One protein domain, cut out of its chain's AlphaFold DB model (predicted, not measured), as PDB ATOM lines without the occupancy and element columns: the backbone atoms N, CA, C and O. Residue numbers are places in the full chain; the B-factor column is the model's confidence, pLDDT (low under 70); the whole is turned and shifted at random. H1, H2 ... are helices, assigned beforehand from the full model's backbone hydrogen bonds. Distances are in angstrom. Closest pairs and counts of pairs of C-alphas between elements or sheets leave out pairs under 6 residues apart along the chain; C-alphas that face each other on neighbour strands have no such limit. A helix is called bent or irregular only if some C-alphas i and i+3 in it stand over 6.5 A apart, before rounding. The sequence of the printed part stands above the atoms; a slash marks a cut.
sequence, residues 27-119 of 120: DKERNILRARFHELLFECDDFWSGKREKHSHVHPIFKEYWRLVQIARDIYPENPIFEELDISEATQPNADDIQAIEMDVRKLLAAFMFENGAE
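AT A GLANCE: This is residues 27 to 119 of the 120 residues of an uncharacterized protein of Euryarchaeota archaeon (UniProt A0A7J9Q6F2). Three long helices, H1, H2 and H4, make an elongated bundle with their lines nearly aligned and their centres in a triangle; H1 and H2 form a helical hairpin, and H4 packs on both. The short helix H3 sits on H4 near the end of the bundle where H2 ends, and from it the long link of residues 84 to 94 runs back along the bundle, on the side away from H1, to where H4 begins. You will find 93 printed residues with four named helices, in the order H1, H2, H3, H4, and no named strand; the class is all helix. The whole is compact, with a radius of gyration of the C-alphas of 13.3 A, and spans 43 by 25 by 16 A.

HOW THE PARTS SIT: Begin with H4, residues 95 to 117, the hub, which touches three other helices. With its residues 95 to 101 alone it touches H2, residues 54 to 75; look at the closest C-alphas, Val 58 and Ala 95, 6.7 A apart. These two run the same way at a shallow tilt of 27 degrees. H1, residues 27 to 49, touches H4 with residues 34 to 44 alone, closest at the C-alphas of Leu 41 and Glu 102, 6.0 A apart; they run opposite ways at a shallow tilt of 27 degrees. H1 and H2 touch as a hairpin, opposite ways at a shallow tilt of 18 degrees, with Phe 47 and Lys 54 the closest C-alphas at 5.6 A. H3, residues 80 to 83, only just touches residues 107 to 111 of H4, with 3 pairs of C-alphas within 8 A, the closest being Ile 81 and Leu 108 at 6.6 A. H3 is close to H2 but not clearly touching, the C-alphas of Arg 73 and Phe 82 being closest at 7.5 A, and it is apart from H1. In H1 every O i to N i+4 pair is within hydrogen-bond range; in H2 15 of 18 are and in H4 17 of 19, while H3 is too short for such a pair.

IN THESE COORDINATES: Find C-alpha 95 at (105.066, 161.667, 109.630); from there H4 runs 34.5 A to C-alpha 117 at (100.173, 139.329, 83.755). H1 starts at C-alpha 27, (111.363, 136.617, 88.458), and runs 33.0 A to C-alpha 49. H2 covers 31.7 A from C-alpha 54 to C-alpha 75 and is irregular, but only just: C-alphas 56 and 59 are 7.0 A apart. H3 measures 5.7 A from C-alpha 80 to C-alpha 83.

THE WHOLE: The two C-alphas farthest apart, those of Glu 53 and Glu 119, are 43.6 A from each other. The printed part has no cut. The links H1 to H2 and H2 to H3 are tight, and the link H3 to H4, 11 residues, is long. The mean pLDDT of the printed part is 84.4; look for values under 70 at residue 52, residues 54 to 55, 89 to 91 and 114 to 119.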
ATOM      1  N   ASP A  27     112.616 136.898  87.748       81.62
ATOM      2  CA  ASP A  27     111.363 136.617  88.458       81.62
ATOM      3  C   ASP A  27     111.552 136.377  89.957       81.62
ATOM      4  O   ASP A  27     110.732 136.820  90.768       81.62
ATOM      5  N   LYS A  28     112.654 135.742  90.374       85.00
ATOM      6  CA  LYS A  28     112.998 135.655  91.802       85.00
ATOM      7  C   LYS A  28     113.309 137.028  92.376       85.00
ATOM      8  O   LYS A  28     112.830 137.336  93.465       85.00
ATOM      9  N   GLU A  29     114.066 137.858  91.659       85.94
ATOM     10  CA  GLU A  29     114.363 139.229  92.093       85.94
ATOM     11  C   GLU A  29     113.082 140.070  92.206       85.94
ATOM     12  O   GLU A  29     112.874 140.738  93.222       85.94
ATOM     13  N   ARG A  30     112.169 139.960  91.231       87.88
ATOM     14  CA  ARG A  30     110.841 140.594  91.249       87.88
ATOM     15  C   ARG A  30     110.005 140.138  92.448       87.88
ATOM     16  O   ARG A  30     109.398 140.967  93.125       87.88
ATOM     17  N   ASN A  31     109.987 138.839  92.747       88.00
ATOM     18  CA  ASN A  31     109.244 138.291  93.885       88.00
ATOM     19  C   ASN A  31     109.817 138.745  95.234       88.00
ATOM     20  O   ASN A  31     109.055 139.114  96.128       88.00
ATOM     21  N   ILE A  32     111.147 138.775  95.374       91.19
ATOM     22  CA  ILE A  32     111.817 139.305  96.570       91.19
ATOM     23  C   ILE A  32     111.489 140.790  96.742       91.19
ATOM     24  O   ILE A  32     111.129 141.208  97.840       91.19
ATOM     25  N   LEU A  33     111.561 141.576  95.665       92.75
ATOM     26  CA  LEU A  33     111.224 142.998  95.689       92.75
ATOM     27  C   LEU A  33     109.778 143.225  96.157       92.75
ATOM     28  O   LEU A  33     109.542 144.031  97.055       92.75
ATOM     29  N   ARG A  34     108.811 142.483  95.603       92.31
ATOM     30  CA  ARG A  34     107.403 142.567  96.024       92.31
ATOM     31  C   ARG A  34     107.222 142.219  97.497       92.31
ATOM     32  O   ARG A  34     106.534 142.944  98.209       92.31
ATOM     33  N   ALA A  35     107.853 141.142  97.968       93.44
ATOM     34  CA  ALA A  35     107.795 140.756  99.375       93.44
ATOM     35  C   ALA A  35     108.329 141.873 100.288       93.44
ATOM     36  O   ALA A  35     107.691 142.208 101.282       93.44
ATOM     37  N   ARG A  36     109.441 142.514  99.907       95.56
ATOM     38  CA  ARG A  36     110.002 143.657 100.644       95.56
ATOM     39  C   ARG A  36     109.088 144.880 100.654       95.56
ATOM     40  O   ARG A  36     108.960 145.523 101.688       95.56
ATOM     41  N   PHE A  37     108.416 145.183  99.546       96.06
ATOM     42  CA  PHE A  37     107.414 146.252  99.522       96.06
ATOM     43  C   PHE A  37     106.216 145.943 100.432       96.06
ATOM     44  O   PHE A  37     105.737 146.832 101.132       96.06
ATOM     45  N   HIS A  38     105.764 144.688 100.500       94.75
ATOM     46  CA  HIS A  38     104.737 144.284 101.467       94.75
ATOM     47  C   HIS A  38     105.210 144.402 102.926       94.75
ATOM     48  O   HIS A  38     104.441 144.861 103.769       94.75
ATOM     49  N   GLU A  39     106.459 144.038 103.232       94.81
ATOM     50  CA  GLU A  39     107.055 144.266 104.560       94.81
ATOM     51  C   GLU A  39     107.101 145.763 104.908       94.81
ATOM     52  O   GLU A  39     106.763 146.150 106.025       94.81
ATOM     53  N   LEU A  40     107.449 146.618 103.944       94.62
ATOM     54  CA  LEU A  40     107.473 148.067 104.136       94.62
ATOM     55  C   LEU A  40     106.077 148.640 104.435       94.62
ATOM     56  O   LEU A  40     105.952 149.508 105.298       94.62
ATOM     57  N   LEU A  41     105.022 148.125 103.791       94.62
ATOM     58  CA  LEU A  41     103.638 148.484 104.134       94.62
ATOM     59  C   LEU A  41     103.288 148.104 105.575       94.62
ATOM     60  O   LEU A  41     102.593 148.857 106.252       94.62
ATOM     61  N   PHE A  42     103.776 146.957 106.051       92.50
ATOM     62  CA  PHE A  42     103.564 146.541 107.434       92.50
ATOM     63  C   PHE A  42     104.272 147.472 108.427       92.50
ATOM     64  O   PHE A  42     103.687 147.827 109.445       92.50
ATOM     65  N   GLU A  43     105.492 147.926 108.129       91.31
ATOM     66  CA  GLU A  43     106.187 148.916 108.967       91.31
ATOM     67  C   GLU A  43     105.477 150.286 108.959       91.31
ATOM     68  O   GLU A  43     105.437 150.956 109.993       91.31
ATOM     69  N   CYS A  44     104.854 150.686 107.842       91.38
ATOM     70  CA  CYS A  44     104.005 151.885 107.795       91.38
ATOM     71  C   CYS A  44     102.770 151.741 108.706       91.38
ATOM     72  O   CYS A  44     102.485 152.636 109.501       91.38
ATOM     73  N   ASP A  45     102.068 150.602 108.655       90.31
ATOM     74  CA  ASP A  45     100.937 150.312 109.555       90.31
ATOM     75  C   ASP A  45     101.374 150.277 111.032       90.31
ATOM     76  O   ASP A  45     100.719 150.858 111.902       90.31
ATOM     77  N   ASP A  46     102.528 149.669 111.326       88.69
ATOM     78  CA  ASP A  46     103.084 149.607 112.681       88.69
ATOM     79  C   ASP A  46     103.377 151.015 113.230       88.69
ATOM     80  O   ASP A  46     103.015 151.320 114.373       88.69
ATOM     81  N   PHE A  47     103.926 151.906 112.394       88.38
ATOM     82  CA  PHE A  47     104.121 153.321 112.720       88.38
ATOM     83  C   PHE A  47     102.798 154.023 113.077       88.38
ATOM     84  O   PHE A  47     102.716 154.695 114.114       88.38
ATOM     85  N   TRP A  48     101.741 153.837 112.279       85.75
ATOM     86  CA  TRP A  48     100.431 154.450 112.539       85.75
ATOM     87  C   TRP A  48      99.747 153.889 113.782       85.75
ATOM     88  O   TRP A  48      99.152 154.644 114.558       85.75
ATOM     89  N   SER A  49      99.891 152.584 114.016       85.44
ATOM     90  CA  SER A  49      99.320 151.893 115.173       85.44
ATOM     91  C   SER A  49      99.911 152.358 116.511       85.44
ATOM     92  O   SER A  49      99.322 152.116 117.565       85.44
ATOM     93  N   GLY A  50     101.067 153.036 116.491       79.00
ATOM     94  CA  GLY A  50     101.736 153.542 117.690       79.00
ATOM     95  C   GLY A  50     102.312 152.446 118.587       79.00
ATOM     96  O   GLY A  50     102.655 152.723 119.735       79.00
ATOM     97  N   LYS A  51     102.434 151.210 118.083       75.31
ATOM     98  CA  LYS A  51     103.087 150.093 118.786       75.31
ATOM     99  C   LYS A  51     104.580 150.345 119.035       75.31
ATOM    100  O   LYS A  51     105.159 149.715 119.919       75.31
ATOM    101  N   ARG A  52     105.190 151.278 118.293       67.81
ATOM    102  CA  ARG A  52     106.570 151.763 118.463       67.81
ATOM    103  C   ARG A  52     106.608 153.295 118.559       67.81
ATOM    104  O   ARG A  52     105.647 153.972 118.191       67.81
ATOM    105  N   GLU A  53     107.713 153.859 119.055       70.75
ATOM    106  CA  GLU A  53     107.909 155.317 119.090       70.75
ATOM    107  C   GLU A  53     107.868 155.897 117.668       70.75
ATOM    108  O   GLU A  53     108.769 155.665 116.872       70.75
ATOM    109  N   LYS A  54     106.832 156.684 117.349       66.25
ATOM    110  CA  LYS A  54     106.580 157.196 115.989       66.25
ATOM    111  C   LYS A  54     107.837 157.812 115.356       66.25
ATOM    112  O   LYS A  54     108.274 157.397 114.289       66.25
ATOM    113  N   HIS A  55     108.493 158.740 116.045       66.38
ATOM    114  CA  HIS A  55     109.614 159.486 115.469       66.38
ATOM    115  C   HIS A  55     110.880 158.660 115.195       66.38
ATOM    116  O   HIS A  55     111.658 159.043 114.323       66.38
ATOM    117  N   SER A  56     111.102 157.535 115.881       73.38
ATOM    118  CA  SER A  56     112.311 156.726 115.665       73.38
ATOM    119  C   SER A  56     112.242 155.878 114.388       73.38
ATOM    120  O   SER A  56     113.284 155.504 113.850       73.38
ATOM    121  N   HIS A  57     111.037 155.637 113.859       78.75
ATOM    122  CA  HIS A  57     110.802 154.768 112.700       78.75
ATOM    123  C   HIS A  57     110.688 155.498 111.358       78.75
ATOM    124  O   HIS A  57     110.879 154.871 110.316       78.75
ATOM    125  N   VAL A  58     110.472 156.816 111.369       83.19
ATOM    126  CA  VAL A  58     110.324 157.626 110.147       83.19
ATOM    127  C   VAL A  58     111.540 157.497 109.222       83.19
ATOM    128  O   VAL A  58     111.409 157.139 108.053       83.19
ATOM    129  N   HIS A  59     112.745 157.720 109.755       85.25
ATOM    130  CA  HIS A  59     113.985 157.620 108.979       85.25
ATOM    131  C   HIS A  59     114.256 156.204 108.429       85.25
ATOM    132  O   HIS A  59     114.598 156.094 107.249       85.25
ATOM    133  N   PRO A  60     114.127 155.121 109.226       89.38
ATOM    134  CA  PRO A  60     114.233 153.752 108.721       89.38
ATOM    135  C   PRO A  60     113.282 153.423 107.564       89.38
ATOM    136  O   PRO A  60     113.746 152.884 106.560       89.38
ATOM    137  N   ILE A  61     111.994 153.776 107.676       91.31
ATOM    138  CA  ILE A  61     110.985 153.508 106.635       91.31
ATOM    139  C   ILE A  61     111.368 154.214 105.333       91.31
ATOM    140  O   ILE A  61     111.416 153.591 104.276       91.31
ATOM    141  N   PHE A  62     111.741 155.490 105.418       90.88
ATOM    142  CA  PHE A  62     112.199 156.265 104.268       90.88
ATOM    143  C   PHE A  62     113.414 155.679 103.568       90.88
ATOM    144  O   PHE A  62     113.478 155.610 102.341       90.88
ATOM    145  N   LYS A  63     114.413 155.284 104.359       90.19
ATOM    146  CA  LYS A  63     115.656 154.742 103.821       90.19
ATOM    147  C   LYS A  63     115.401 153.434 103.079       90.19
ATOM    148  O   LYS A  63     115.982 153.221 102.016       90.19
ATOM    149  N   GLU A  64     114.554 152.567 103.632       92.94
ATOM    150  CA  GLU A  64     114.204 151.315 102.967       92.94
ATOM    151  C   GLU A  64     113.329 151.568 101.733       92.94
ATOM    152  O   GLU A  64     113.612 150.984 100.692       92.94
ATOM    153  N   TYR A  65     112.366 152.497 101.786       93.88
ATOM    154  CA  TYR A  65     111.583 152.913 100.616       93.88
ATOM    155  C   TYR A  65     112.481 153.278  99.429       93.88
ATOM    156  O   TYR A  65     112.388 152.655  98.372       93.88
ATOM    157  N   TRP A  66     113.415 154.214  99.616       92.00
ATOM    158  CA  TRP A  66     114.302 154.656  98.537       92.00
ATOM    159  C   TRP A  66     115.194 153.547  98.000       92.00
ATOM    160  O   TRP A  66     115.385 153.427  96.789       92.00
ATOM    161  N   ARG A  67     115.699 152.691  98.888       92.75
ATOM    162  CA  ARG A  67     116.483 151.524  98.491       92.75
ATOM    163  C   ARG A  67     115.665 150.569  97.619       92.75
ATOM    164  O   ARG A  67     116.178 150.088  96.611       92.75
ATOM    165  N   LEU A  68     114.411 150.298  97.982       94.31
ATOM    166  CA  LEU A  68     113.529 149.438  97.192       94.31
ATOM    167  C   LEU A  68     113.143 150.090  95.860       94.31
ATOM    168  O   LEU A  68     113.129 149.396  94.848       94.31
ATOM    169  N   VAL A  69     112.907 151.405  95.823       92.75
ATOM    170  CA  VAL A  69     112.644 152.151  94.578       92.75
ATOM    171  C   VAL A  69     113.839 152.088  93.624       92.75
ATOM    172  O   VAL A  69     113.645 151.849  92.436       92.75
ATOM    173  N   GLN A  70     115.073 152.239  94.117       91.00
ATOM    174  CA  GLN A  70     116.278 152.089  93.291       91.00
ATOM    175  C   GLN A  70     116.378 150.679  92.694       91.00
ATOM    176  O   GLN A  70     116.534 150.531  91.486       91.00
ATOM    177  N   ILE A  71     116.187 149.640  93.517       91.38
ATOM    178  CA  ILE A  71     116.183 148.249  93.035       91.38
ATOM    179  C   ILE A  71     115.059 148.029  92.013       91.38
ATOM    180  O   ILE A  71     115.260 147.346  91.009       91.38
ATOM    181  N   ALA A  72     113.882 148.612  92.247       91.19
ATOM    182  CA  ALA A  72     112.744 148.515  91.348       91.19
ATOM    183  C   ALA A  72     113.015 149.187  89.998       91.19
ATOM    184  O   ALA A  72     112.699 148.588  88.977       91.19
ATOM    185  N   ARG A  73     113.650 150.366  89.976       90.75
ATOM    186  CA  ARG A  73     114.076 151.047  88.739       90.75
ATOM    187  C   ARG A  73     115.059 150.206  87.938       90.75
ATOM    188  O   ARG A  73     114.948 150.131  86.722       90.75
ATOM    189  N   ASP A  74     115.968 149.509  88.613       89.50
ATOM    190  CA  ASP A  74     116.898 148.609  87.935       89.50
ATOM    191  C   ASP A  74     116.196 147.362  87.360       89.50
ATOM    192  O   ASP A  74     116.704 146.732  86.434       89.50
ATOM    193  N   ILE A  75     115.073 146.920  87.941       88.25
ATOM    194  CA  ILE A  75     114.295 145.756  87.468       88.25
ATOM    195  C   ILE A  75     113.289 146.147  86.376       88.25
ATOM    196  O   ILE A  75     113.096 145.378  85.437       88.25
ATOM    197  N   TYR A  76     112.685 147.328  86.483       87.31
ATOM    198  CA  TYR A  76     111.622 147.824  85.608       87.31
ATOM    199  C   TYR A  76     111.981 149.203  85.019       87.31
ATOM    200  O   TYR A  76     111.272 150.176  85.258       87.31
ATOM    201  N   PRO A  77     113.080 149.336  84.258       85.50
ATOM    202  CA  PRO A  77     113.614 150.644  83.863       85.50
ATOM    203  C   PRO A  77     112.665 151.487  82.999       85.50
ATOM    204  O   PRO A  77     112.800 152.706  82.970       85.50
ATOM    205  N   GLU A  78     111.714 150.855  82.308       86.31
ATOM    206  CA  GLU A  78     110.762 151.519  81.406       86.31
ATOM    207  C   GLU A  78     109.371 151.723  82.031       86.31
ATOM    208  O   GLU A  78     108.470 152.231  81.366       86.31
ATOM    209  N   ASN A  79     109.173 151.341  83.299       86.31
ATOM    210  CA  ASN A  79     107.859 151.439  83.925       86.31
ATOM    211  C   ASN A  79     107.552 152.904  84.305       86.31
ATOM    212  O   ASN A  79     108.275 153.490  85.119       86.31
ATOM    213  N   PRO A  80     106.480 153.514  83.762       88.31
ATOM    214  CA  PRO A  80     106.179 154.934  83.963       88.31
ATOM    215  C   PRO A  80     105.808 155.276  85.409       88.31
ATOM    216  O   PRO A  80     105.831 156.445  85.786       88.31
ATOM    217  N   ILE A  81     105.531 154.273  86.252       89.81
ATOM    218  CA  ILE A  81     105.162 154.481  87.654       89.81
ATOM    219  C   ILE A  81     106.180 155.326  88.431       89.81
ATOM    220  O   ILE A  81     105.820 156.023  89.376       89.81
ATOM    221  N   PHE A  82     107.457 155.293  88.033       89.81
ATOM    222  CA  PHE A  82     108.520 156.043  88.700       89.81
ATOM    223  C   PHE A  82     108.443 157.561  88.492       89.81
ATOM    224  O   PHE A  82     109.111 158.282  89.237       89.81
ATOM    225  N   GLU A  83     107.667 158.034  87.514       87.25
ATOM    226  CA  GLU A  83     107.380 159.457  87.285       87.25
ATOM    227  C   GLU A  83     106.205 159.957  88.145       87.25
ATOM    228  O   GLU A  83     106.053 161.161  88.341       87.25
ATOM    229  N   GLU A  84     105.400 159.039  88.690       87.25
ATOM    230  CA  GLU A  84     104.177 159.318  89.457       87.25
ATOM    231  C   GLU A  84     104.352 159.175  90.983       87.25
ATOM    232  O   GLU A  84     103.367 159.217  91.728       87.25
ATOM    233  N   LEU A  85     105.587 158.959  91.452       87.50
ATOM    234  CA  LEU A  85     105.888 158.819  92.878       87.50
ATOM    235  C   LEU A  85     105.747 160.163  93.598       87.50
ATOM    236  O   LEU A  85     106.322 161.170  93.179       87.50
ATOM    237  N   ASP A  86     105.003 160.162  94.702       79.75
ATOM    238  CA  ASP A  86     104.660 161.358  95.473       79.75
ATOM    239  C   ASP A  86     105.844 161.856  96.332       79.75
ATOM    240  O   ASP A  86     105.948 163.047  96.639       79.75
ATOM    241  N   ILE A  87     106.763 160.962  96.714       78.12
ATOM    242  CA  ILE A  87     107.934 161.266  97.553       78.12
ATOM    243  C   ILE A  87     109.187 161.514  96.694       78.12
ATOM    244  O   ILE A  87     109.614 160.661  95.918       78.12
ATOM    245  N   SER A  88     109.838 162.670  96.887       73.50
ATOM    246  CA  SER A  88     111.123 163.021  96.244       73.50
ATOM    247  C   SER A  88     112.332 162.713  97.143       73.50
ATOM    248  O   SER A  88     112.227 162.790  98.362       73.50
ATOM    249  N   GLU A  89     113.496 162.386  96.572       68.38
ATOM    250  CA  GLU A  89     114.684 161.933  97.334       68.38
ATOM    251  C   GLU A  89     115.271 163.021  98.258       68.38
ATOM    252  O   GLU A  89     116.019 162.729  99.189       68.38
ATOM    253  N   ALA A  90     114.907 164.286  98.031       63.41
ATOM    254  CA  ALA A  90     115.472 165.450  98.708       63.41
ATOM    255  C   ALA A  90     114.699 165.913  99.962       63.41
ATOM    256  O   ALA A  90     115.079 166.920 100.565       63.41
ATOM    257  N   THR A  91     113.614 165.240 100.360       66.31
ATOM    258  CA  THR A  91     112.794 165.678 101.501       66.31
ATOM    259  C   THR A  91     113.357 165.218 102.848       66.31
ATOM    260  O   THR A  91     113.837 164.096 103.009       66.31
ATOM    261  N   GLN A  92     113.287 166.101 103.855       71.12
ATOM    262  CA  GLN A  92     113.462 165.681 105.246       71.12
ATOM    263  C   GLN A  92     112.236 164.868 105.669       71.12
ATOM    264  O   GLN A  92     111.129 165.404 105.606       71.12
ATOM    265  N   PRO A  93     112.424 163.621 106.119       77.38
ATOM    266  CA  PRO A  93     111.313 162.715 106.319       77.38
ATOM    267  C   PRO A  93     110.519 163.089 107.571       77.38
ATOM    268  O   PRO A  93     111.080 163.287 108.653       77.38
ATOM    269  N   ASN A  94     109.203 163.176 107.422       81.50
ATOM    270  CA  ASN A  94     108.256 163.476 108.488       81.50
ATOM    271  C   ASN A  94     107.140 162.412 108.563       81.50
ATOM    272  O   ASN A  94     107.198 161.376 107.906       81.50
ATOM    273  N   ALA A  95     106.157 162.620 109.441       81.12
ATOM    274  CA  ALA A  95     105.066 161.667 109.630       81.12
ATOM    275  C   ALA A  95     104.075 161.640 108.451       81.12
ATOM    276  O   ALA A  95     103.603 160.562 108.100       81.12
ATOM    277  N   ASP A  96     103.780 162.788 107.839       84.00
ATOM    278  CA  ASP A  96     102.862 162.891 106.694       84.00
ATOM    279  C   ASP A  96     103.437 162.167 105.474       84.00
ATOM    280  O   ASP A  96     102.730 161.504 104.716       84.00
ATOM    281  N   ASP A  97     104.756 162.198 105.347       86.81
ATOM    282  CA  ASP A  97     105.464 161.477 104.310       86.81
ATOM    283  C   ASP A  97     105.325 159.945 104.415       86.81
ATOM    284  O   ASP A  97     105.413 159.251 103.404       86.81
ATOM    285  N   ILE A  98     105.082 159.384 105.609       89.62
ATOM    286  CA  ILE A  98     104.835 157.937 105.759       89.62
ATOM    287  C   ILE A  98     103.542 157.537 105.045       89.62
ATOM    288  O   ILE A  98     103.470 156.460 104.454       89.62
ATOM    289  N   GLN A  99     102.541 158.421 105.033       89.69
ATOM    290  CA  GLN A  99     101.303 158.192 104.294       89.69
ATOM    291  C   GLN A  99     101.552 158.229 102.780       89.69
ATOM    292  O   GLN A  99     101.008 157.400 102.048       89.69
ATOM    293  N   ALA A 100     102.391 159.157 102.309       90.69
ATOM    294  CA  ALA A 100     102.778 159.228 100.901       90.69
ATOM    295  C   ALA A 100     103.590 157.992 100.471       90.69
ATOM    296  O   ALA A 100     103.287 157.398  99.439       90.69
ATOM    297  N   ILE A 101     104.530 157.524 101.302       93.00
ATOM    298  CA  ILE A 101     105.262 156.267 101.075       93.00
ATOM    299  C   ILE A 101     104.297 155.084 100.980       93.00
ATOM    300  O   ILE A 101     104.408 154.271 100.065       93.00
ATOM    301  N   GLU A 102     103.333 154.971 101.895       93.25
ATOM    302  CA  GLU A 102     102.347 153.887 101.860       93.25
ATOM    303  C   GLU A 102     101.558 153.883 100.539       93.25
ATOM    304  O   GLU A 102     101.358 152.828  99.926       93.25
ATOM    305  N   MET A 103     101.135 155.063 100.076       93.38
ATOM    306  CA  MET A 103     100.446 155.229  98.796       93.38
ATOM    307  C   MET A 103     101.331 154.852  97.606       93.38
ATOM    308  O   MET A 103     100.901 154.045  96.778       93.38
ATOM    309  N   ASP A 104     102.560 155.360  97.547       93.69
ATOM    310  CA  ASP A 104     103.535 155.041  96.500       93.69
ATOM    311  C   ASP A 104     103.801 153.537  96.418       93.69
ATOM    312  O   ASP A 104     103.727 152.942  95.343       93.69
ATOM    313  N   VAL A 105     104.035 152.886  97.560       94.38
ATOM    314  CA  VAL A 105     104.294 151.443  97.618       94.38
ATOM    315  C   VAL A 105     103.097 150.640  97.105       94.38
ATOM    316  O   VAL A 105     103.281 149.659  96.381       94.38
ATOM    317  N   ARG A 106     101.858 151.051  97.410       94.19
ATOM    318  CA  ARG A 106     100.656 150.403  96.857       94.19
ATOM    319  C   ARG A 106     100.546 150.581  95.345       94.19
ATOM    320  O   ARG A 106     100.217 149.611  94.662       94.19
ATOM    321  N   LYS A 107     100.826 151.781  94.822       92.50
ATOM    322  CA  LYS A 107     100.826 152.035  93.372       92.50
ATOM    323  C   LYS A 107     101.898 151.190  92.670       92.50
ATOM    324  O   LYS A 107     101.594 150.530  91.681       92.50
ATOM    325  N   LEU A 108     103.113 151.142  93.224       92.44
ATOM    326  CA  LEU A 108     104.228 150.329  92.722       92.44
ATOM    327  C   LEU A 108     103.865 148.842  92.676       92.44
ATOM    328  O   LEU A 108     103.997 148.203  91.635       92.44
ATOM    329  N   LEU A 109     103.340 148.291  93.775       92.81
ATOM    330  CA  LEU A 109     102.891 146.898  93.818       92.81
ATOM    331  C   LEU A 109     101.815 146.608  92.765       92.81
ATOM    332  O   LEU A 109     101.889 145.575  92.099       92.81
ATOM    333  N   ALA A 110     100.848 147.512  92.583       90.31
ATOM    334  CA  ALA A 110      99.822 147.373  91.555       90.31
ATOM    335  C   ALA A 110     100.422 147.381  90.141       90.31
ATOM    336  O   ALA A 110     100.127 146.477  89.360       90.31
ATOM    337  N   ALA A 111     101.303 148.337  89.836       87.31
ATOM    338  CA  ALA A 111     101.980 148.437  88.544       87.31
ATOM    339  C   ALA A 111     102.774 147.162  88.220       87.31
ATOM    340  O   ALA A 111     102.663 146.621  87.120       87.31
ATOM    341  N   PHE A 112     103.493 146.611  89.202       85.31
ATOM    342  CA  PHE A 112     104.262 145.384  88.999       85.31
ATOM    343  C   PHE A 112     103.377 144.165  88.743       85.31
ATOM    344  O   PHE A 112     103.815 143.257  88.041       85.31
ATOM    345  N   MET A 113     102.168 144.085  89.314       77.75
ATOM    346  CA  MET A 113     101.260 142.956  89.056       77.75
ATOM    347  C   MET A 113     100.781 142.910  87.601       77.75
ATOM    348  O   MET A 113     100.657 141.815  87.058       77.75
ATOM    349  N   PHE A 114     100.542 144.066  86.972       66.38
ATOM    350  CA  PHE A 114     100.062 144.131  85.589       66.38
ATOM    351  C   PHE A 114     101.133 143.753  84.565       66.38
ATOM    352  O   PHE A 114     100.821 143.030  83.622       66.38
ATOM    353  N   GLU A 115     102.389 144.159  84.764       59.22
ATOM    354  CA  GLU A 115     103.469 143.797  83.834       59.22
ATOM    355  C   GLU A 115     103.747 142.288  83.806       59.22
ATOM    356  O   GLU A 115     104.003 141.736  82.743       59.22
ATOM    357  N   ASN A 116     103.597 141.589  84.935       57.03
ATOM    358  CA  ASN A 116     103.764 140.131  84.974       57.03
ATOM    359  C   ASN A 116     102.554 139.348  84.427       57.03
ATOM    360  O   ASN A 116     102.684 138.153  84.187       57.03
ATOM    361  N   GLY A 117     101.379 139.972  84.297       48.19
ATOM    362  CA  GLY A 117     100.173 139.329  83.755       48.19
ATOM    363  C   GLY A 117     100.006 139.498  82.242       48.19
ATOM    364  O   GLY A 117      99.140 138.861  81.656       48.19
ATOM    365  N   ALA A 118     100.809 140.363  81.614       46.47
ATOM    366  CA  ALA A 118     100.782 140.618  80.174       46.47
ATOM    367  C   ALA A 118     101.706 139.682  79.362       46.47
ATOM    368  O   ALA A 118     101.706 139.753  78.136       46.47
ATOM    369  N   GLU A 119     102.484 138.820  80.029       46.84
ATOM    370  CA  GLU A 119     103.342 137.802  79.397       46.84
ATOM    371  C   GLU A 119     102.637 136.437  79.183       46.84
ATOM    372  O   GLU A 119     103.306 135.472  78.813       46.84
TER     373      GLU A 119